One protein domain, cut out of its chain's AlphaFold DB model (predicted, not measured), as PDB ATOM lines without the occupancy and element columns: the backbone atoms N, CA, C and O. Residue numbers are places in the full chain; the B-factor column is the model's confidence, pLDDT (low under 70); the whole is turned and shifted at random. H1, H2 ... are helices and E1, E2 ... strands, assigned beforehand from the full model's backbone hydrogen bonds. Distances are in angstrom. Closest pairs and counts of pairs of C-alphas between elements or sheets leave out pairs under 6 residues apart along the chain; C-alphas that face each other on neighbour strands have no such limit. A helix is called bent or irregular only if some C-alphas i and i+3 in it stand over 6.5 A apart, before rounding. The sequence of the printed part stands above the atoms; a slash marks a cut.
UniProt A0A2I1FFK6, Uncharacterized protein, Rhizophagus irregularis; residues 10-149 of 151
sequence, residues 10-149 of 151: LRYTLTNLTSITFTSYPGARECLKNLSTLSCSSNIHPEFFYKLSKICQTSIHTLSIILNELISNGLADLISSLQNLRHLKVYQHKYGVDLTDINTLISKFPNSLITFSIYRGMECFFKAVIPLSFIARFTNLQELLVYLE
ATOM      1  N   LEU A  10     -49.881 -27.990  18.797       92.19
ATOM      2  CA  LEU A  10     -50.785 -28.829  18.029       92.19
ATOM      3  C   LEU A  10     -49.943 -29.809  17.228       92.19
ATOM      4  O   LEU A  10     -49.130 -29.409  16.398       92.19
ATOM      5  N   ARG A  11     -50.166 -31.100  17.464       91.75
ATOM      6  CA  ARG A  11     -49.587 -32.179  16.668       91.75
ATOM      7  C   ARG A  11     -50.704 -32.821  15.864       91.75
ATOM      8  O   ARG A  11     -51.624 -33.397  16.436       91.75
ATOM      9  N   TYR A  12     -50.638 -32.676  14.550       86.81
ATOM     10  CA  TYR A  12     -51.650 -33.153  13.624       86.81
ATOM     11  C   TYR A  12     -50.966 -33.932  12.500       86.81
ATOM     12  O   TYR A  12     -50.578 -33.373  11.485       86.81
ATOM     13  N   THR A  13     -50.742 -35.225  12.720       77.44
ATOM     14  CA  THR A  13     -49.964 -36.094  11.816       77.44
ATOM     15  C   THR A  13     -50.821 -37.148  11.105       77.44
ATOM     16  O   THR A  13     -50.309 -37.917  10.294       77.44
ATOM     17  N   LEU A  14     -52.130 -37.173  11.386       70.25
ATOM     18  CA  LEU A  14     -53.097 -38.098  10.793       70.25
ATOM     19  C   LEU A  14     -53.464 -37.673   9.366       70.25
ATOM     20  O   LEU A  14     -53.793 -36.516   9.115       70.25
ATOM     21  N   THR A  15     -53.440 -38.634   8.448       62.41
ATOM     22  CA  THR A  15     -53.639 -38.443   7.003       62.41
ATOM     23  C   THR A  15     -55.081 -38.679   6.537       62.41
ATOM     24  O   THR A  15     -55.408 -38.368   5.394       62.41
ATOM     25  N   ASN A  16     -55.968 -39.193   7.402       55.22
ATOM     26  CA  ASN A  16     -57.348 -39.501   7.022       55.22
ATOM     27  C   ASN A  16     -58.276 -38.274   7.077       55.22
ATOM     28  O   ASN A  16     -58.209 -37.450   7.986       55.22
ATOM     29  N   LEU A  17     -59.166 -38.215   6.081       52.19
ATOM     30  CA  LEU A  17     -60.071 -37.146   5.616       52.19
ATOM     31  C   LEU A  17     -60.924 -36.384   6.655       52.19
ATOM     32  O   LEU A  17     -61.642 -35.457   6.289       52.19
ATOM     33  N   THR A  18     -60.856 -36.694   7.948       55.25
ATOM     34  CA  THR A  18     -61.652 -36.036   9.001       55.25
ATOM     35  C   THR A  18     -61.149 -34.633   9.390       55.25
ATOM     36  O   THR A  18     -61.676 -34.025  10.318       55.25
ATOM     37  N   SER A  19     -60.178 -34.071   8.657       56.06
ATOM     38  CA  SER A  19     -59.500 -32.789   8.948       56.06
ATOM     39  C   SER A  19     -60.377 -31.531   8.984       56.06
ATOM     40  O   SER A  19     -59.988 -30.521   9.576       56.06
ATOM     41  N   ILE A  20     -61.569 -31.574   8.387       58.69
ATOM     42  CA  ILE A  20     -62.400 -30.379   8.200       58.69
ATOM     43  C   ILE A  20     -63.114 -29.982   9.501       58.69
ATOM     44  O   ILE A  20     -63.355 -28.796   9.730       58.69
ATOM     45  N   THR A  21     -63.413 -30.921  10.405       64.69
ATOM     46  CA  THR A  21     -64.262 -30.632  11.578       64.69
ATOM     47  C   THR A  21     -63.550 -29.838  12.670       64.69
ATOM     48  O   THR A  21     -64.161 -28.941  13.246       64.69
ATOM     49  N   PHE A  22     -62.261 -30.084  12.928       70.06
ATOM     50  CA  PHE A  22     -61.562 -29.443  14.054       70.06
ATOM     51  C   PHE A  22     -61.406 -27.928  13.877       70.06
ATOM     52  O   PHE A  22     -61.682 -27.150  14.787       70.06
ATOM     53  N   THR A  23     -61.007 -27.491  12.683       68.81
ATOM     54  CA  THR A  23     -60.795 -26.065  12.386       68.81
ATOM     55  C   THR A  23     -62.097 -25.321  12.068       68.81
ATOM     56  O   THR A  23     -62.109 -24.092  12.072       68.81
ATOM     57  N   SER A  24     -63.191 -26.049  11.815       73.56
ATOM     58  CA  SER A  24     -64.536 -25.493  11.590       73.56
ATOM     59  C   SER A  24     -65.380 -25.407  12.861       73.56
ATOM     60  O   SER A  24     -66.487 -24.872  12.819       73.56
ATOM     61  N   TYR A  25     -64.895 -25.942  13.983       79.62
ATOM     62  CA  TYR A  25     -65.631 -25.936  15.240       79.62
ATOM     63  C   TYR A  25     -65.861 -24.497  15.749       79.62
ATOM     64  O   TYR A  25     -64.916 -23.696  15.763       79.62
ATOM     65  N   PRO A  26     -67.081 -24.142  16.205       81.00
ATOM     66  CA  PRO A  26     -67.341 -22.854  16.842       81.00
ATOM     67  C   PRO A  26     -66.407 -22.627  18.040       81.00
ATOM     68  O   PRO A  26     -66.467 -23.340  19.032       81.00
ATOM     69  N   GLY A  27     -65.519 -21.636  17.943       84.25
ATOM     70  CA  GLY A  27     -64.497 -21.362  18.964       84.25
ATOM     71  C   GLY A  27     -63.086 -21.855  18.618       84.25
ATOM     72  O   GLY A  27     -62.145 -21.490  19.317       84.25
ATOM     73  N   ALA A  28     -62.889 -22.571  17.503       84.50
ATOM     74  CA  ALA A  28     -61.563 -23.010  17.052       84.50
ATOM     75  C   ALA A  28     -60.563 -21.848  16.931       84.50
ATOM     76  O   ALA A  28     -59.405 -21.986  17.318       84.50
ATOM     77  N   ARG A  29     -61.009 -20.671  16.469       88.31
ATOM     78  CA  ARG A  29     -60.172 -19.460  16.422       88.31
ATOM     79  C   ARG A  29     -59.663 -19.058  17.803       88.31
ATOM     80  O   ARG A  29     -58.469 -18.827  17.957       88.31
ATOM     81  N   GLU A  30     -60.543 -19.002  18.797       88.81
ATOM     82  CA  GLU A  30     -60.158 -18.641  20.164       88.81
ATOM     83  C   GLU A  30     -59.224 -19.685  20.773       88.81
ATOM     84  O   GLU A  30     -58.273 -19.314  21.459       88.81
ATOM     85  N   CYS A  31     -59.435 -20.965  20.449       87.50
ATOM     86  CA  CYS A  31     -58.570 -22.078  20.832       87.50
ATOM     87  C   CYS A  31     -57.177 -22.011  20.181       87.50
ATOM     88  O   CYS A  31     -56.184 -22.321  20.833       87.50
ATOM     89  N   LEU A  32     -57.076 -21.599  18.918       89.31
ATOM     90  CA  LEU A  32     -55.839 -21.692  18.134       89.31
ATOM     91  C   LEU A  32     -55.043 -20.383  18.059       89.31
ATOM     92  O   LEU A  32     -53.867 -20.424  17.719       89.31
ATOM     93  N   LYS A  33     -55.620 -19.229  18.423       90.56
ATOM     94  CA  LYS A  33     -54.962 -17.909  18.296       90.56
ATOM     95  C   LYS A  33     -53.612 -17.771  19.013       90.56
ATOM     96  O   LYS A  33     -52.836 -16.888  18.677       90.56
ATOM     97  N   ASN A  34     -53.350 -18.613  20.013       92.94
ATOM     98  CA  ASN A  34     -52.108 -18.600  20.785       92.94
ATOM     99  C   ASN A  34     -51.193 -19.795  20.465       92.94
ATOM    100  O   ASN A  34     -50.274 -20.086  21.231       92.94
ATOM    101  N   LEU A  35     -51.459 -20.520  19.377       93.94
ATOM    102  CA  LEU A  35     -50.674 -21.680  18.983       93.94
ATOM    103  C   LEU A  35     -49.250 -21.246  18.621       93.94
ATOM    104  O   LEU A  35     -49.067 -20.494  17.666       93.94
ATOM    105  N   SER A  36     -48.260 -21.725  19.376       96.44
ATOM    106  CA  SER A  36     -46.844 -21.406  19.179       96.44
ATOM    107  C   SER A  36     -46.067 -22.481  18.437       96.44
ATOM    108  O   SER A  36     -45.079 -22.167  17.770       96.44
ATOM    109  N   THR A  37     -46.529 -23.728  18.523       97.31
ATOM    110  CA  THR A  37     -45.884 -24.888  17.911       97.31
ATOM    111  C   THR A  37     -46.889 -25.692  17.101       97.31
ATOM    112  O   THR A  37     -47.930 -26.104  17.617       97.31
ATOM    113  N   LEU A  38     -46.557 -25.950  15.839       95.75
ATOM    114  CA  LEU A  38     -47.305 -26.847  14.966       95.75
ATOM    115  C   LEU A  38     -46.401 -27.998  14.526       95.75
ATOM    116  O   LEU A  38     -45.322 -27.762  13.990       95.75
ATOM    117  N   SER A  39     -46.857 -29.233  14.709       95.19
ATOM    118  CA  SER A  39     -46.288 -30.411  14.055       95.19
ATOM    119  C   SER A  39     -47.317 -31.009  13.108       95.19
ATOM    120  O   SER A  39     -48.440 -31.280  13.538       95.19
ATOM    121  N   CYS A  40     -46.973 -31.199  11.837       92.75
ATOM    122  CA  CYS A  40     -47.915 -31.668  10.828       92.75
ATOM    123  C   CYS A  40     -47.295 -32.557   9.745       92.75
ATOM    124  O   CYS A  40     -46.109 -32.477   9.446       92.75
ATOM    125  N   SER A  41     -48.131 -33.385   9.120       91.19
ATOM    126  CA  SER A  41     -47.814 -34.087   7.870       91.19
ATOM    127  C   SER A  41     -48.010 -33.174   6.653       91.19
ATOM    128  O   SER A  41     -48.980 -32.418   6.580       91.19
ATOM    129  N   SER A  42     -47.108 -33.243   5.673       89.94
ATOM    130  CA  SER A  42     -47.130 -32.370   4.489       89.94
ATOM    131  C   SER A  42     -48.344 -32.568   3.585       89.94
ATOM    132  O   SER A  42     -48.738 -31.638   2.891       89.94
ATOM    133  N   ASN A  43     -48.949 -33.755   3.601       88.31
ATOM    134  CA  ASN A  43     -50.070 -34.155   2.748       88.31
ATOM    135  C   ASN A  43     -51.453 -33.919   3.388       88.31
ATOM    136  O   ASN A  43     -52.453 -34.429   2.886       88.31
ATOM    137  N   ILE A  44     -51.537 -33.156   4.485       88.81
ATOM    138  CA  ILE A  44     -52.828 -32.793   5.088       88.81
ATOM    139  C   ILE A  44     -53.657 -31.932   4.127       88.81
ATOM    140  O   ILE A  44     -53.133 -31.138   3.343       88.81
ATOM    141  N   HIS A  45     -54.981 -32.071   4.217       88.12
ATOM    142  CA  HIS A  45     -55.925 -31.334   3.388       88.12
ATOM    143  C   HIS A  45     -55.660 -29.810   3.409       88.12
ATOM    144  O   HIS A  45     -55.550 -29.230   4.496       88.12
ATOM    145  N   PRO A  46     -55.602 -29.128   2.246       88.75
ATOM    146  CA  PRO A  46     -55.246 -27.707   2.155       88.75
ATOM    147  C   PRO A  46     -56.074 -26.777   3.050       88.75
ATOM    148  O   PRO A  46     -55.552 -25.809   3.598       88.75
ATOM    149  N   GLU A  47     -57.359 -27.085   3.243       87.62
ATOM    150  CA  GLU A  47     -58.270 -26.262   4.047       87.62
ATOM    151  C   GLU A  47     -57.823 -26.122   5.513       87.62
ATOM    152  O   GLU A  47     -57.998 -25.062   6.117       87.62
ATOM    153  N   PHE A  48     -57.204 -27.164   6.079       89.19
ATOM    154  CA  PHE A  48     -56.628 -27.109   7.424       89.19
ATOM    155  C   PHE A  48     -55.565 -26.009   7.510       89.19
ATOM    156  O   PHE A  48     -55.615 -25.144   8.390       89.19
ATOM    157  N   PHE A  49     -54.640 -26.001   6.552       91.19
ATOM    158  CA  PHE A  49     -53.563 -25.025   6.498       91.19
ATOM    159  C   PHE A  49     -54.068 -23.615   6.195       91.19
ATOM    160  O   PHE A  49     -53.636 -22.669   6.847       91.19
ATOM    161  N   TYR A  50     -55.041 -23.474   5.291       90.50
ATOM    162  CA  TYR A  50     -55.667 -22.187   4.975       90.50
ATOM    163  C   TYR A  50     -56.344 -21.534   6.190       90.50
ATOM    164  O   TYR A  50     -56.351 -20.314   6.346       90.50
ATOM    165  N   LYS A  51     -56.935 -22.327   7.086       90.06
ATOM    166  CA  LYS A  51     -57.523 -21.782   8.317       90.06
ATOM    167  C   LYS A  51     -56.443 -21.363   9.308       90.06
ATOM    168  O   LYS A  51     -56.536 -20.277   9.881       90.06
ATOM    169  N   LEU A  52     -55.397 -22.172   9.473       92.50
ATOM    170  CA  LEU A  52     -54.266 -21.800  10.324       92.50
ATOM    171  C   LEU A  52     -53.527 -20.564   9.803       92.50
ATOM    172  O   LEU A  52     -53.171 -19.712  10.612       92.50
ATOM    173  N   SER A  53     -53.392 -20.400   8.484       92.44
ATOM    174  CA  SER A  53     -52.748 -19.232   7.865       92.44
ATOM    175  C   SER A  53     -53.493 -17.923   8.135       92.44
ATOM    176  O   SER A  53     -52.921 -16.843   8.044       92.44
ATOM    177  N   LYS A  54     -54.773 -17.988   8.519       91.12
ATOM    178  CA  LYS A  54     -55.555 -16.825   8.961       91.12
ATOM    179  C   LYS A  54     -55.497 -16.582  10.463       91.12
ATOM    180  O   LYS A  54     -55.620 -15.443  10.899       91.12
ATOM    181  N   ILE A  55     -55.377 -17.642  11.259       91.38
ATOM    182  CA  ILE A  55     -55.483 -17.555  12.722       91.38
ATOM    183  C   ILE A  55     -54.113 -17.340  13.371       91.38
ATOM    184  O   ILE A  55     -54.012 -16.589  14.335       91.38
ATOM    185  N   CYS A  56     -53.070 -17.988  12.848       93.06
ATOM    186  CA  CYS A  56     -51.797 -18.198  13.540       93.06
ATOM    187  C   CYS A  56     -50.607 -17.455  12.907       93.06
ATOM    188  O   CYS A  56     -49.459 -17.844  13.118       93.06
ATOM    189  N   GLN A  57     -50.866 -16.397  12.132       93.00
ATOM    190  CA  GLN A  57     -49.849 -15.657  11.362       93.00
ATOM    191  C   GLN A  57     -48.671 -15.183  12.220       93.00
ATOM    192  O   GLN A  57     -47.518 -15.256  11.806       93.00
ATOM    193  N   THR A  58     -48.961 -14.709  13.431       93.88
ATOM    194  CA  THR A  58     -47.964 -14.151  14.355       93.88
ATOM    195  C   THR A  58     -47.616 -15.085  15.506       93.88
ATOM    196  O   THR A  58     -46.621 -14.847  16.186       93.88
ATOM    197  N   SER A  59     -48.428 -16.119  15.756       94.88
ATOM    198  CA  SER A  59     -48.310 -16.943  16.958       94.88
ATOM    199  C   SER A  59     -47.376 -18.133  16.779       94.88
ATOM    200  O   SER A  59     -46.706 -18.486  17.744       94.88
ATOM    201  N   ILE A  60     -47.305 -18.743  15.587       96.06
ATOM    202  CA  ILE A  60     -46.443 -19.911  15.348       96.06
ATOM    203  C   ILE A  60     -44.991 -19.461  15.197       96.06
ATOM    204  O   ILE A  60     -44.641 -18.722  14.279       96.06
ATOM    205  N   HIS A  61     -44.144 -19.986  16.079       96.38
ATOM    206  CA  HIS A  61     -42.697 -19.771  16.070       96.38
ATOM    207  C   HIS A  61     -41.924 -21.062  15.782       96.38
ATOM    208  O   HIS A  61     -40.775 -21.000  15.339       96.38
ATOM    209  N   THR A  62     -42.562 -22.216  15.999       97.62
ATOM    210  CA  THR A  62     -41.986 -23.542  15.773       97.62
ATOM    211  C   THR A  62     -42.866 -24.343  14.825       97.62
ATOM    212  O   THR A  62     -44.047 -24.565  15.101       97.62
ATOM    213  N   LEU A  63     -42.277 -24.819  13.731       96.50
ATOM    214  CA  LEU A  63     -42.934 -25.679  12.755       96.50
ATOM    215  C   LEU A  63     -42.149 -26.982  12.606       96.50
ATOM    216  O   LEU A  63     -40.945 -26.973  12.371       96.50
ATOM    217  N   SER A  64     -42.842 -28.103  12.743       95.50
ATOM    218  CA  SER A  64     -42.319 -29.446  12.529       95.50
ATOM    219  C   SER A  64     -43.111 -30.108  11.410       95.50
ATOM    220  O   SER A  64     -44.332 -30.196  11.493       95.50
ATOM    221  N   ILE A  65     -42.441 -30.560  10.356       93.00
ATOM    222  CA  ILE A  65     -43.088 -31.088   9.152       93.00
ATOM    223  C   ILE A  65     -42.616 -32.514   8.915       93.00
ATOM    224  O   ILE A  65     -41.417 -32.757   8.824       93.00
ATOM    225  N   ILE A  66     -43.555 -33.442   8.764       91.19
ATOM    226  CA  ILE A  66     -43.301 -34.780   8.231       91.19
ATOM    227  C   ILE A  66     -43.557 -34.725   6.722       91.19
ATOM    228  O   ILE A  66     -44.705 -34.611   6.286       91.19
ATOM    229  N   LEU A  67     -42.494 -34.772   5.921       88.31
ATOM    230  CA  LEU A  67     -42.575 -34.792   4.463       88.31
ATOM    231  C   LEU A  67     -43.021 -36.174   3.993       88.31
ATOM    232  O   LEU A  67     -42.290 -37.148   4.137       88.31
ATOM    233  N   ASN A  68     -44.225 -36.234   3.440       86.62
ATOM    234  CA  ASN A  68     -44.823 -37.405   2.808       86.62
ATOM    235  C   ASN A  68     -44.626 -37.339   1.282       86.62
ATOM    236  O   ASN A  68     -43.981 -36.424   0.777       86.62
ATOM    237  N   GLU A  69     -45.200 -38.299   0.557       84.56
ATOM    238  CA  GLU A  69     -45.152 -38.409  -0.914       84.56
ATOM    239  C   GLU A  69     -45.662 -37.160  -1.648       84.56
ATOM    240  O   GLU A  69     -45.310 -36.926  -2.798       84.56
ATOM    241  N   LEU A  70     -46.498 -36.355  -0.984       85.19
ATOM    242  CA  LEU A  70     -47.074 -35.132  -1.531       85.19
ATOM    243  C   LEU A  70     -46.953 -33.981  -0.529       85.19
ATOM    244  O   LEU A  70     -47.127 -34.150   0.686       85.19
ATOM    245  N   ILE A  71     -46.711 -32.781  -1.056       87.50
ATOM    246  CA  ILE A  71     -46.830 -31.522  -0.319       87.50
ATOM    247  C   ILE A  71     -48.155 -30.871  -0.711       87.50
ATOM    248  O   ILE A  71     -48.409 -30.576  -1.873       87.50
ATOM    249  N   SER A  72     -49.003 -30.635   0.282       88.69
ATOM    250  CA  SER A  72     -50.242 -29.885   0.130       88.69
ATOM    251  C   SER A  72     -49.943 -28.428  -0.207       88.69
ATOM    252  O   SER A  72     -49.203 -27.766   0.521       88.69
ATOM    253  N   ASN A  73     -50.584 -27.887  -1.246       88.44
ATOM    254  CA  ASN A  73     -50.457 -26.464  -1.594       88.44
ATOM    255  C   ASN A  73     -50.829 -25.550  -0.413       88.44
ATOM    256  O   ASN A  73     -50.213 -24.507  -0.218       88.44
ATOM    257  N   GLY A  74     -51.761 -25.985   0.444       90.94
ATOM    258  CA  GLY A  74     -52.118 -25.236   1.647       90.94
ATOM    259  C   GLY A  74     -50.954 -25.084   2.634       90.94
ATOM    260  O   GLY A  74     -50.870 -24.063   3.312       90.94
ATOM    261  N   LEU A  75     -50.023 -26.045   2.711       92.19
ATOM    262  CA  LEU A  75     -48.840 -25.920   3.571       92.19
ATOM    263  C   LEU A  75     -47.936 -24.775   3.097       92.19
ATOM    264  O   LEU A  75     -47.417 -24.028   3.926       92.19
ATOM    265  N   ALA A  76     -47.790 -24.603   1.780       88.88
ATOM    266  CA  ALA A  76     -47.054 -23.479   1.209       88.88
ATOM    267  C   ALA A  76     -47.703 -22.134   1.566       88.88
ATOM    268  O   ALA A  76     -46.994 -21.187   1.924       88.88
ATOM    269  N   ASP A  77     -49.036 -22.072   1.549       89.56
ATOM    270  CA  ASP A  77     -49.795 -20.889   1.965       89.56
ATOM    271  C   ASP A  77     -49.614 -20.592   3.458       89.56
ATOM    272  O   ASP A  77     -49.386 -19.443   3.839       89.56
ATOM    273  N   LEU A  78     -49.668 -21.621   4.316       93.62
ATOM    274  CA  LEU A  78     -49.413 -21.464   5.747       93.62
ATOM    275  C   LEU A  78     -48.014 -20.909   5.980       93.62
ATOM    276  O   LEU A  78     -47.892 -19.864   6.610       93.62
ATOM    277  N   ILE A  79     -46.985 -21.567   5.443       92.56
ATOM    278  CA  ILE A  79     -45.584 -21.147   5.569       92.56
ATOM    279  C   ILE A  79     -45.428 -19.708   5.080       92.56
ATOM    280  O   ILE A  79     -44.861 -18.892   5.790       92.56
ATOM    281  N   SER A  80     -46.005 -19.351   3.934       89.44
ATOM    282  CA  SER A  80     -45.917 -17.986   3.401       89.44
ATOM    283  C   SER A  80     -46.615 -16.930   4.268       89.44
ATOM    284  O   SER A  80     -46.285 -15.752   4.160       89.44
ATOM    285  N   SER A  81     -47.571 -17.327   5.111       92.75
ATOM    286  CA  SER A  81     -48.313 -16.420   5.996       92.75
ATOM    287  C   SER A  81     -47.672 -16.200   7.370       92.75
ATOM    288  O   SER A  81     -48.050 -15.253   8.064       92.75
ATOM    289  N   LEU A  82     -46.744 -17.071   7.797       93.81
ATOM    290  CA  LEU A  82     -46.116 -16.946   9.114       93.81
ATOM    291  C   LEU A  82     -45.146 -15.763   9.120       93.81
ATOM    292  O   LEU A  82     -44.366 -15.587   8.191       93.81
ATOM    293  N   GLN A  83     -45.164 -14.972  10.188       91.69
ATOM    294  CA  GLN A  83     -44.319 -13.779  10.314       91.69
ATOM    295  C   GLN A  83     -43.067 -14.021  11.164       91.69
ATOM    296  O   GLN A  83     -42.048 -13.372  10.958       91.69
ATOM    297  N   ASN A  84     -43.130 -14.968  12.107       85.50
ATOM    298  CA  ASN A  84     -42.123 -15.127  13.161       85.50
ATOM    299  C   ASN A  84     -41.609 -16.567  13.288       85.50
ATOM    300  O   ASN A  84     -41.354 -17.037  14.398       85.50
ATOM    301  N   LEU A  85     -41.459 -17.294  12.177       95.00
ATOM    302  CA  LEU A  85     -40.920 -18.650  12.245       95.00
ATOM    303  C   LEU A  85     -39.434 -18.609  12.639       95.00
ATOM    304  O   LEU A  85     -38.609 -18.050  11.915       95.00
ATOM    305  N   ARG A  86     -39.110 -19.209  13.789       96.25
ATOM    306  CA  ARG A  86     -37.762 -19.243  14.385       96.25
ATOM    307  C   ARG A  86     -37.164 -20.642  14.405       96.25
ATOM    308  O   ARG A  86     -35.948 -20.788  14.311       96.25
ATOM    309  N   HIS A  87     -38.011 -21.656  14.519       96.94
ATOM    310  CA  HIS A  87     -37.592 -23.043  14.647       96.94
ATOM    311  C   HIS A  87     -38.293 -23.887  13.591       96.94
ATOM    312  O   HIS A  87     -39.522 -23.960  13.563       96.94
ATOM    313  N   LEU A  88     -37.511 -24.538  12.736       94.69
ATOM    314  CA  LEU A  88     -38.023 -25.448  11.723       94.69
ATOM    315  C   LEU A  88     -37.429 -26.838  11.923       94.69
ATOM    316  O   LEU A  88     -36.215 -26.991  12.034       94.69
ATOM    317  N   LYS A  89     -38.289 -27.853  11.939       94.19
ATOM    318  CA  LYS A  89     -37.902 -29.263  11.938       94.19
ATOM    319  C   LYS A  89     -38.541 -29.959  10.752       94.19
ATOM    320  O   LYS A  89     -39.731 -29.789  10.500       94.19
ATOM    321  N   VAL A  90     -37.757 -30.743  10.035       91.31
ATOM    322  CA  VAL A  90     -38.201 -31.465   8.847       91.31
ATOM    323  C   VAL A  90     -37.825 -32.922   9.019       91.31
ATOM    324  O   VAL A  90     -36.660 -33.243   9.225       91.31
ATOM    325  N   TYR A  91     -38.826 -33.786   8.947       89.38
ATOM    326  CA  TYR A  91     -38.696 -35.231   9.028       89.38
ATOM    327  C   TYR A  91     -39.052 -35.802   7.665       89.38
ATOM    328  O   TYR A  91     -40.187 -35.657   7.213       89.38
ATOM    329  N   GLN A  92     -38.098 -36.433   6.993       85.06
ATOM    330  CA  GLN A  92     -38.362 -37.087   5.719       85.06
ATOM    331  C   GLN A  92     -38.944 -38.481   5.969       85.06
ATOM    332  O   GLN A  92     -38.317 -39.314   6.624       85.06
ATOM    333  N   HIS A  93     -40.163 -38.725   5.482       81.88
ATOM    334  CA  HIS A  93     -40.765 -40.055   5.498       81.88
ATOM    335  C   HIS A  93     -40.080 -40.972   4.471       81.88
ATOM    336  O   HIS A  93     -39.504 -40.495   3.496       81.88
ATOM    337  N   LYS A  94     -40.216 -42.293   4.640       76.31
ATOM    338  CA  LYS A  94     -39.676 -43.338   3.747       76.31
ATOM    339  C   LYS A  94     -39.951 -43.093   2.257       76.31
ATOM    340  O   LYS A  94     -39.081 -43.305   1.417       76.31
ATOM    341  N   TYR A  95     -41.164 -42.632   1.965       75.00
ATOM    342  CA  TYR A  95     -41.654 -42.297   0.623       75.00
ATOM    343  C   TYR A  95     -41.786 -40.781   0.417       75.00
ATOM    344  O   TYR A  95     -42.520 -40.321  -0.449       75.00
ATOM    345  N   GLY A  96     -41.148 -39.985   1.272       72.31
ATOM    346  CA  GLY A  96     -41.233 -38.534   1.237       72.31
ATOM    347  C   GLY A  96     -40.645 -37.947  -0.040       72.31
ATOM    348  O   GLY A  96     -39.720 -38.509  -0.627       72.31
ATOM    349  N   VAL A  97     -41.161 -36.783  -0.429       76.12
ATOM    350  CA  VAL A  97     -40.545 -35.952  -1.470       76.12
ATOM    351  C   VAL A  97     -39.092 -35.591  -1.138       76.12
ATOM    352  O   VAL A  97     -38.660 -35.662   0.021       76.12
ATOM    353  N   ASP A  98     -38.335 -35.190  -2.160       75.25
ATOM    354  CA  ASP A  98     -36.962 -34.726  -1.978       75.25
ATOM    355  C   ASP A  98     -36.946 -33.417  -1.167       75.25
ATOM    356  O   ASP A  98     -37.850 -32.580  -1.234       75.25
ATOM    357  N   LEU A  99     -35.886 -33.213  -0.388       72.19
ATOM    358  CA  LEU A  99     -35.676 -31.970   0.345       72.19
ATOM    359  C   LEU A  99     -35.500 -30.767  -0.597       72.19
ATOM    360  O   LEU A  99     -35.732 -29.637  -0.172       72.19
ATOM    361  N   THR A 100     -35.169 -30.961  -1.878       71.69
ATOM    362  CA  THR A 100     -35.184 -29.879  -2.870       71.69
ATOM    363  C   THR A 100     -36.545 -29.201  -2.980       71.69
ATOM    364  O   THR A 100     -36.590 -27.989  -3.199       71.69
ATOM    365  N   ASP A 101     -37.641 -29.925  -2.745       71.50
ATOM    366  CA  ASP A 101     -38.992 -29.358  -2.793       71.50
ATOM    367  C   ASP A 101     -39.248 -28.402  -1.620       71.50
ATOM    368  O   ASP A 101     -39.980 -27.416  -1.752       71.50
ATOM    369  N   ILE A 102     -38.560 -28.605  -0.488       71.50
ATOM    370  CA  ILE A 102     -38.662 -27.717   0.671       71.50
ATOM    371  C   ILE A 102     -37.833 -26.438   0.529       71.50
ATOM    372  O   ILE A 102     -38.143 -25.450   1.194       71.50
ATOM    373  N   ASN A 103     -36.830 -26.403  -0.360       75.25
ATOM    374  CA  ASN A 103     -35.990 -25.213  -0.570       75.25
ATOM    375  C   ASN A 103     -36.825 -23.976  -0.918       75.25
ATOM    376  O   ASN A 103     -36.526 -22.866  -0.470       75.25
ATOM    377  N   THR A 104     -37.891 -24.163  -1.701       72.69
ATOM    378  CA  THR A 104     -38.821 -23.086  -2.059       72.69
ATOM    379  C   THR A 104     -39.601 -22.591  -0.840       72.69
ATOM    380  O   THR A 104     -39.718 -21.382  -0.636       72.69
ATOM    381  N   LEU A 105     -40.044 -23.506   0.024       74.12
ATOM    382  CA  LEU A 105     -40.820 -23.216   1.228       74.12
ATOM    383  C   LEU A 105     -39.993 -22.463   2.277       74.12
ATOM    384  O   LEU A 105     -40.427 -21.437   2.796       74.12
ATOM    385  N   ILE A 106     -38.771 -22.923   2.550       76.06
ATOM    386  CA  ILE A 106     -37.912 -22.336   3.592       76.06
ATOM    387  C   ILE A 106     -37.258 -21.019   3.161       76.06
ATOM    388  O   ILE A 106     -36.806 -20.245   4.004       76.06
ATOM    389  N   SER A 107     -37.263 -20.716   1.857       77.38
ATOM    390  CA  SER A 107     -36.715 -19.474   1.297       77.38
ATOM    391  C   SER A 107     -37.356 -18.190   1.833       77.38
ATOM    392  O   SER A 107     -36.793 -17.111   1.658       77.38
ATOM    393  N   LYS A 108     -38.525 -18.301   2.472       82.94
ATOM    394  CA  LYS A 108     -39.288 -17.186   3.043       82.94
ATOM    395  C   LYS A 108     -38.721 -16.659   4.358       82.94
ATOM    396  O   LYS A 108     -39.034 -15.533   4.728       82.94
ATOM    397  N   PHE A 109     -37.864 -17.429   5.026       86.75
ATOM    398  CA  PHE A 109     -37.358 -17.107   6.362       86.75
ATOM    399  C   PHE A 109     -35.834 -16.954   6.433       86.75
ATOM    400  O   PHE A 109     -35.217 -17.500   7.351       86.75
ATOM    401  N   PRO A 110     -35.192 -16.206   5.511       85.50
ATOM    402  CA  PRO A 110     -33.734 -16.080   5.493       85.50
ATOM    403  C   PRO A 110     -33.199 -15.437   6.782       85.50
ATOM    404  O   PRO A 110     -32.134 -15.793   7.269       85.50
ATOM    405  N   ASN A 111     -33.970 -14.536   7.393       90.25
ATOM    406  CA  ASN A 111     -33.490 -13.727   8.512       90.25
ATOM    407  C   ASN A 111     -34.179 -14.067   9.842       90.25
ATOM    408  O   ASN A 111     -33.872 -13.444  10.852       90.25
ATOM    409  N   SER A 112     -35.135 -14.998   9.884       92.38
ATOM    410  CA  SER A 112     -35.889 -15.289  11.119       92.38
ATOM    411  C   SER A 112     -35.569 -16.650  11.732       92.38
ATOM    412  O   SER A 112     -35.724 -16.810  12.944       92.38
ATOM    413  N   LEU A 113     -35.113 -17.619  10.931       93.88
ATOM    414  CA  LEU A 113     -34.764 -18.947  11.428       93.88
ATOM    415  C   LEU A 113     -33.504 -18.898  12.293       93.88
ATOM    416  O   LEU A 113     -32.466 -18.396  11.876       93.88
ATOM    417  N   ILE A 114     -33.619 -19.469  13.490       96.56
ATOM    418  CA  ILE A 114     -32.553 -19.620  14.483       96.56
ATOM    419  C   ILE A 114     -32.094 -21.070  14.530       96.56
ATOM    420  O   ILE A 114     -30.895 -21.329  14.567       96.56
ATOM    421  N   THR A 115     -33.040 -22.013  14.503       96.44
ATOM    422  CA  THR A 115     -32.728 -23.444  14.480       96.44
ATOM    423  C   THR A 115     -33.377 -24.104  13.277       96.44
ATOM    424  O   THR A 115     -34.587 -23.956  13.064       96.44
ATOM    425  N   PHE A 116     -32.605 -24.904  12.552       93.19
ATOM    426  CA  PHE A 116     -33.112 -25.754  11.488       93.19
ATOM    427  C   PHE A 116     -32.649 -27.191  11.722       93.19
ATOM    428  O   PHE A 116     -31.456 -27.458  11.816       93.19
ATOM    429  N   SER A 117     -33.593 -28.120  11.847       92.75
ATOM    430  CA  SER A 117     -33.302 -29.542  12.014       92.75
ATOM    431  C   SER A 117     -33.847 -30.349  10.844       92.75
ATOM    432  O   SER A 117     -35.018 -30.212  10.484       92.75
ATOM    433  N   ILE A 118     -33.014 -31.217  10.285       89.31
ATOM    434  CA  ILE A 118     -33.364 -32.148   9.216       89.31
ATOM    435  C   ILE A 118     -33.110 -33.560   9.733       89.31
ATOM    436  O   ILE A 118     -31.997 -33.887  10.140       89.31
ATOM    437  N   TYR A 119     -34.148 -34.387   9.707       88.12
ATOM    438  CA  TYR A 119     -34.117 -35.780  10.128       88.12
ATOM    439  C   TYR A 119     -34.504 -36.671   8.956       88.12
ATOM    440  O   TYR A 119     -35.573 -36.501   8.363       88.12
ATOM    441  N   ARG A 120     -33.653 -37.646   8.651       80.75
ATOM    442  CA  ARG A 120     -33.880 -38.634   7.599       80.75
ATOM    443  C   ARG A 120     -33.627 -40.031   8.163       80.75
ATOM    444  O   ARG A 120     -32.537 -40.297   8.660       80.75
ATOM    445  N   GLY A 121     -34.649 -40.886   8.116       73.25
ATOM    446  CA  GLY A 121     -34.593 -42.246   8.669       73.25
ATOM    447  C   GLY A 121     -34.056 -43.295   7.690       73.25
ATOM    448  O   GLY A 121     -34.091 -43.082   6.475       73.25
ATOM    449  N   MET A 122     -33.637 -44.444   8.240       63.91
ATOM    450  CA  MET A 122     -33.004 -45.595   7.557       63.91
ATOM    451  C   MET A 122     -33.638 -46.071   6.242       63.91
ATOM    452  O   MET A 122     -32.951 -46.657   5.412       63.91
ATOM    453  N   GLU A 123     -34.944 -45.894   6.044       63.06
ATOM    454  CA  GLU A 123     -35.659 -46.558   4.947       63.06
ATOM    455  C   GLU A 123     -35.915 -45.671   3.722       63.06
ATOM    456  O   GLU A 123     -36.611 -46.093   2.802       63.06
ATOM    457  N   CYS A 124     -35.383 -44.449   3.676       63.94
ATOM    458  CA  CYS A 124     -35.597 -43.561   2.531       63.94
ATOM    459  C   CYS A 124     -34.960 -44.156   1.259       63.94
ATOM    460  O   CYS A 124     -33.738 -44.260   1.164       63.94
ATOM    461  N   PHE A 125     -35.780 -44.523   0.269       62.06
ATOM    462  CA  PHE A 125     -35.325 -45.232  -0.941       62.06
ATOM    463  C   PHE A 125     -34.512 -44.374  -1.917       62.06
ATOM    464  O   PHE A 125     -33.867 -44.904  -2.822       62.06
ATOM    465  N   PHE A 126     -34.532 -43.053  -1.753       60.91
ATOM    466  CA  PHE A 126     -33.764 -42.136  -2.583       60.91
ATOM    467  C   PHE A 126     -32.419 -41.830  -1.921       60.91
ATOM    468  O   PHE A 126     -32.353 -41.480  -0.739       60.91
ATOM    469  N   LYS A 127     -31.331 -41.917  -2.699       59.91
ATOM    470  CA  LYS A 127     -30.016 -41.407  -2.295       59.91
ATOM    471  C   LYS A 127     -30.107 -39.885  -2.201       59.91
ATOM    472  O   LYS A 127     -29.838 -39.186  -3.173       59.91
ATOM    473  N   ALA A 128     -30.529 -39.377  -1.049       60.28
ATOM    474  CA  ALA A 128     -30.716 -37.946  -0.891       60.28
ATOM    475  C   ALA A 128     -29.350 -37.274  -0.737       60.28
ATOM    476  O   ALA A 128     -28.644 -37.455   0.260       60.28
ATOM    477  N   VAL A 129     -28.983 -36.496  -1.751       65.94
ATOM    478  CA  VAL A 129     -27.989 -35.439  -1.607       65.94
ATOM    479  C   VAL A 129     -28.733 -34.288  -0.954       65.94
ATOM    480  O   VAL A 129     -29.670 -33.766  -1.542       65.94
ATOM    481  N   ILE A 130     -28.350 -33.900   0.260       70.38
ATOM    482  CA  ILE A 130     -28.887 -32.686   0.878       70.38
ATOM    483  C   ILE A 130     -27.978 -31.537   0.446       70.38
ATOM    484  O   ILE A 130     -26.867 -31.431   0.970       70.38
ATOM    485  N   PRO A 131     -28.381 -30.687  -0.518       71.12
ATOM    486  CA  PRO A 131     -27.543 -29.578  -0.939       71.12
ATOM    487  C   PRO A 131     -27.513 -28.530   0.172       71.12
ATOM    488  O   PRO A 131     -28.369 -27.663   0.244       71.12
ATOM    489  N   LEU A 132     -26.498 -28.573   1.032       76.56
ATOM    490  CA  LEU A 132     -26.326 -27.633   2.146       76.56
ATOM    491  C   LEU A 132     -26.069 -26.179   1.695       76.56
ATOM    492  O   LEU A 132     -26.013 -25.270   2.518       76.56
ATOM    493  N   SER A 133     -25.962 -25.920   0.388       80.88
ATOM    494  CA  SER A 133     -25.802 -24.573  -0.169       80.88
ATOM    495  C   SER A 133     -26.943 -23.620   0.202       80.88
ATOM    496  O   SER A 133     -26.719 -22.412   0.269       80.88
ATOM    497  N   PHE A 134     -28.145 -24.128   0.512       78.88
ATOM    498  CA  PHE A 134     -29.246 -23.283   0.985       78.88
ATOM    499  C   PHE A 134     -28.931 -22.592   2.322       78.88
ATOM    500  O   PHE A 134     -29.512 -21.542   2.596       78.88
ATOM    501  N   ILE A 135     -28.017 -23.137   3.140       83.69
ATOM    502  CA  ILE A 135     -27.690 -22.598   4.471       83.69
ATOM    503  C   ILE A 135     -27.133 -21.185   4.363       83.69
ATOM    504  O   ILE A 135     -27.449 -20.343   5.195       83.69
ATOM    505  N   ALA A 136     -26.364 -20.902   3.307       87.06
ATOM    506  CA  ALA A 136     -25.742 -19.599   3.087       87.06
ATOM    507  C   ALA A 136     -26.757 -18.441   3.015       87.06
ATOM    508  O   ALA A 136     -26.382 -17.278   3.123       87.06
ATOM    509  N   ARG A 137     -28.048 -18.746   2.828       87.12
ATOM    510  CA  ARG A 137     -29.133 -17.762   2.789       87.12
ATOM    511  C   ARG A 137     -29.650 -17.377   4.171       87.12
ATOM    512  O   ARG A 137     -30.341 -16.366   4.271       87.12
ATOM    513  N   PHE A 138     -29.382 -18.181   5.199       90.50
ATOM    514  CA  PHE A 138     -29.887 -17.927   6.539       90.50
ATOM    515  C   PHE A 138     -28.897 -17.084   7.337       90.50
ATOM    516  O   PHE A 138     -27.894 -17.595   7.828       90.50
ATOM    517  N   THR A 139     -29.173 -15.790   7.487       92.62
ATOM    518  CA  THR A 139     -28.228 -14.858   8.127       92.62
ATOM    519  C   THR A 139     -28.208 -14.975   9.648       92.62
ATOM    520  O   THR A 139     -27.224 -14.598  10.274       92.62
ATOM    521  N   ASN A 140     -29.297 -15.476  10.238       94.75
ATOM    522  CA  ASN A 140     -29.501 -15.538  11.689       94.75
ATOM    523  C   ASN A 140     -29.551 -16.975  12.232       94.75
ATOM    524  O   ASN A 140     -29.866 -17.169  13.408       94.75
ATOM    525  N   LEU A 141     -29.244 -17.974  11.395       94.69
ATOM    526  CA  LEU A 141     -29.223 -19.373  11.809       94.69
ATOM    527  C   LEU A 141     -28.076 -19.599  12.796       94.69
ATOM    528  O   LEU A 141     -26.922 -19.314  12.493       94.69
ATOM    529  N   GLN A 142     -28.408 -20.118  13.972       95.69
ATOM    530  CA  GLN A 142     -27.455 -20.403  15.047       95.69
ATOM    531  C   GLN A 142     -27.216 -21.902  15.198       95.69
ATOM    532  O   GLN A 142     -26.111 -22.318  15.529       95.69
ATOM    533  N   GLU A 143     -28.241 -22.713  14.938       95.94
ATOM    534  CA  GLU A 143     -28.161 -24.161  15.061       95.94
ATOM    535  C   GLU A 143     -28.677 -24.835  13.793       95.94
ATOM    536  O   GLU A 143     -29.804 -24.602  13.344       95.94
ATOM    537  N   LEU A 144     -27.845 -25.714  13.245       92.69
ATOM    538  CA  LEU A 144     -28.218 -26.637  12.190       92.69
ATOM    539  C   LEU A 144     -27.978 -28.056  12.691       92.69
ATOM    540  O   LEU A 144     -26.841 -28.434  12.960       92.69
ATOM    541  N   LEU A 145     -29.046 -28.845  12.770       92.56
ATOM    542  CA  LEU A 145     -28.963 -30.263  13.092       92.56
ATOM    543  C   LEU A 145     -29.319 -31.078  11.856       92.56
ATOM    544  O   LEU A 145     -30.411 -30.946  11.308       92.56
ATOM    545  N   VAL A 146     -28.401 -31.937  11.429       88.56
ATOM    546  CA  VAL A 146     -28.614 -32.861  10.315       88.56
ATOM    547  C   VAL A 146     -28.407 -34.270  10.850       88.56
ATOM    548  O   VAL A 146     -27.295 -34.641  11.208       88.56
ATOM    549  N   TYR A 147     -29.495 -35.031  10.943       87.19
ATOM    550  CA  TYR A 147     -29.476 -36.436  11.333       87.19
ATOM    551  C   TYR A 147     -29.772 -37.295  10.108       87.19
ATOM    552  O   TYR A 147     -30.896 -37.287   9.594       87.19
ATOM    553  N   LEU A 148     -28.744 -38.007   9.648       80.00
ATOM    554  CA  LEU A 148     -28.816 -38.973   8.561       80.00
ATOM    555  C   LEU A 148     -28.476 -40.333   9.140       80.00
ATOM    556  O   LEU A 148     -27.375 -40.540   9.642       80.00
ATOM    557  N   GLU A 149     -29.430 -41.244   9.075       72.75
ATOM    558  CA  GLU A 149     -29.164 -42.640   9.374       72.75
ATOM    559  C   GLU A 149     -28.603 -43.295   8.102       72.75
ATOM    560  O   GLU A 149     -29.330 -43.479   7.123       72.75
TER     561      GLU A 149
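AT A GLANCE: This is residues 10 to 149 of the 151 residues of an uncharacterized protein of Rhizophagus irregularis (UniProt A0A2I1FFK6). The chain is wound in stacked turns, a short solenoid: six parallel strands stand side by side as one wall, H3, H4, H5 and H6 form a row along one side of it, and the other face is bare. H1 and H2 reach out past the edge where E1 lies. The printed part has 140 residues with six named helices and six named strands, in the order E1 H1 H2 E2 H3 E3 H4 E4 H5 E5 H6 E6, and the sheet follows as E1 E2 E3 E4 E5 E6. The class is mixed, helices and strands; the whole is compact, with a radius of gyration of the C-alphas of 14.9 A and spans of 45 by 32 by 20 A.

HOW THE PARTS SIT: Start at edge strand E1, residues 10 to 12, parallel to E2, residues 37 to 41, with N 12 and O 39 2.8 A apart, within hydrogen-bond range. Next come E3, residues 62 to 67, with N 40 and O 64 at 2.8 A; E4, residues 87 to 92, with N 65 and O 89 at 2.8 A; E5, residues 115 to 120, with N 90 and O 117 at 2.8 A; and edge strand E6, residues 143 to 148, with N 118 and O 145 at 2.8 A. The sheet is twisted, its C-alphas up to 4.3 A off the best plane. Each successive strand pair, with the helix or helices between, is a strand-helix-strand unit, two parallel neighbours joined through helix, with a right-handed crossover. Among the helices, the hub is H3, residues 46 to 55. It touches H1, residues 20 to 24, closest at the C-alphas of Thr 23 and Phe 48, 6.6 A; it only just touches H2, residues 28 to 32, with 3 pairs of C-alphas within 8 A, closest Arg 29 and Ile 55 at 6.3 A. H3 touches H4, residues 73 to 81, the same way at a shallow tilt of 14 degrees, the closest C-alphas being Pro 46 and Gly 74, 4.0 A. H5, residues 99 to 106, is on the sheet at a height of 9.8 A, over E4 and along the strands. H5 and H6, residues 132 to 137, are close but not clearly touching, the closest C-alphas being Asn 103 and Phe 134, 7.2 A. Every O i to N i+4 pair is within hydrogen-bond range in H1, H2 and H4; H3 has 5 of 6, H5 2 of 4, and H6 0 of 2 but 3 of 3 O i to N i+3 pairs.

IN THESE COORDINATES: Find C-alpha 10 at (-50.785, -28.829, 18.029), where E1 begins. H3 runs 14.7 A from C-alpha 46 at (-55.246, -27.707, 2.155); E3 measures 16.0 A, E4 and E5 16.7 A each. E6 runs 16.2 A to C-alpha 148 at (-28.816, -38.973, 8.561).

THE WHOLE: The farthest C-alphas, of Pro 26 and Lys 127, are 45.9 A apart. The printed part has no cut; the link from E5 to H6, 11 residues, is long. Look for pLDDT under 70 at residues 15 to 21, residue 23 and residues 122 to 129.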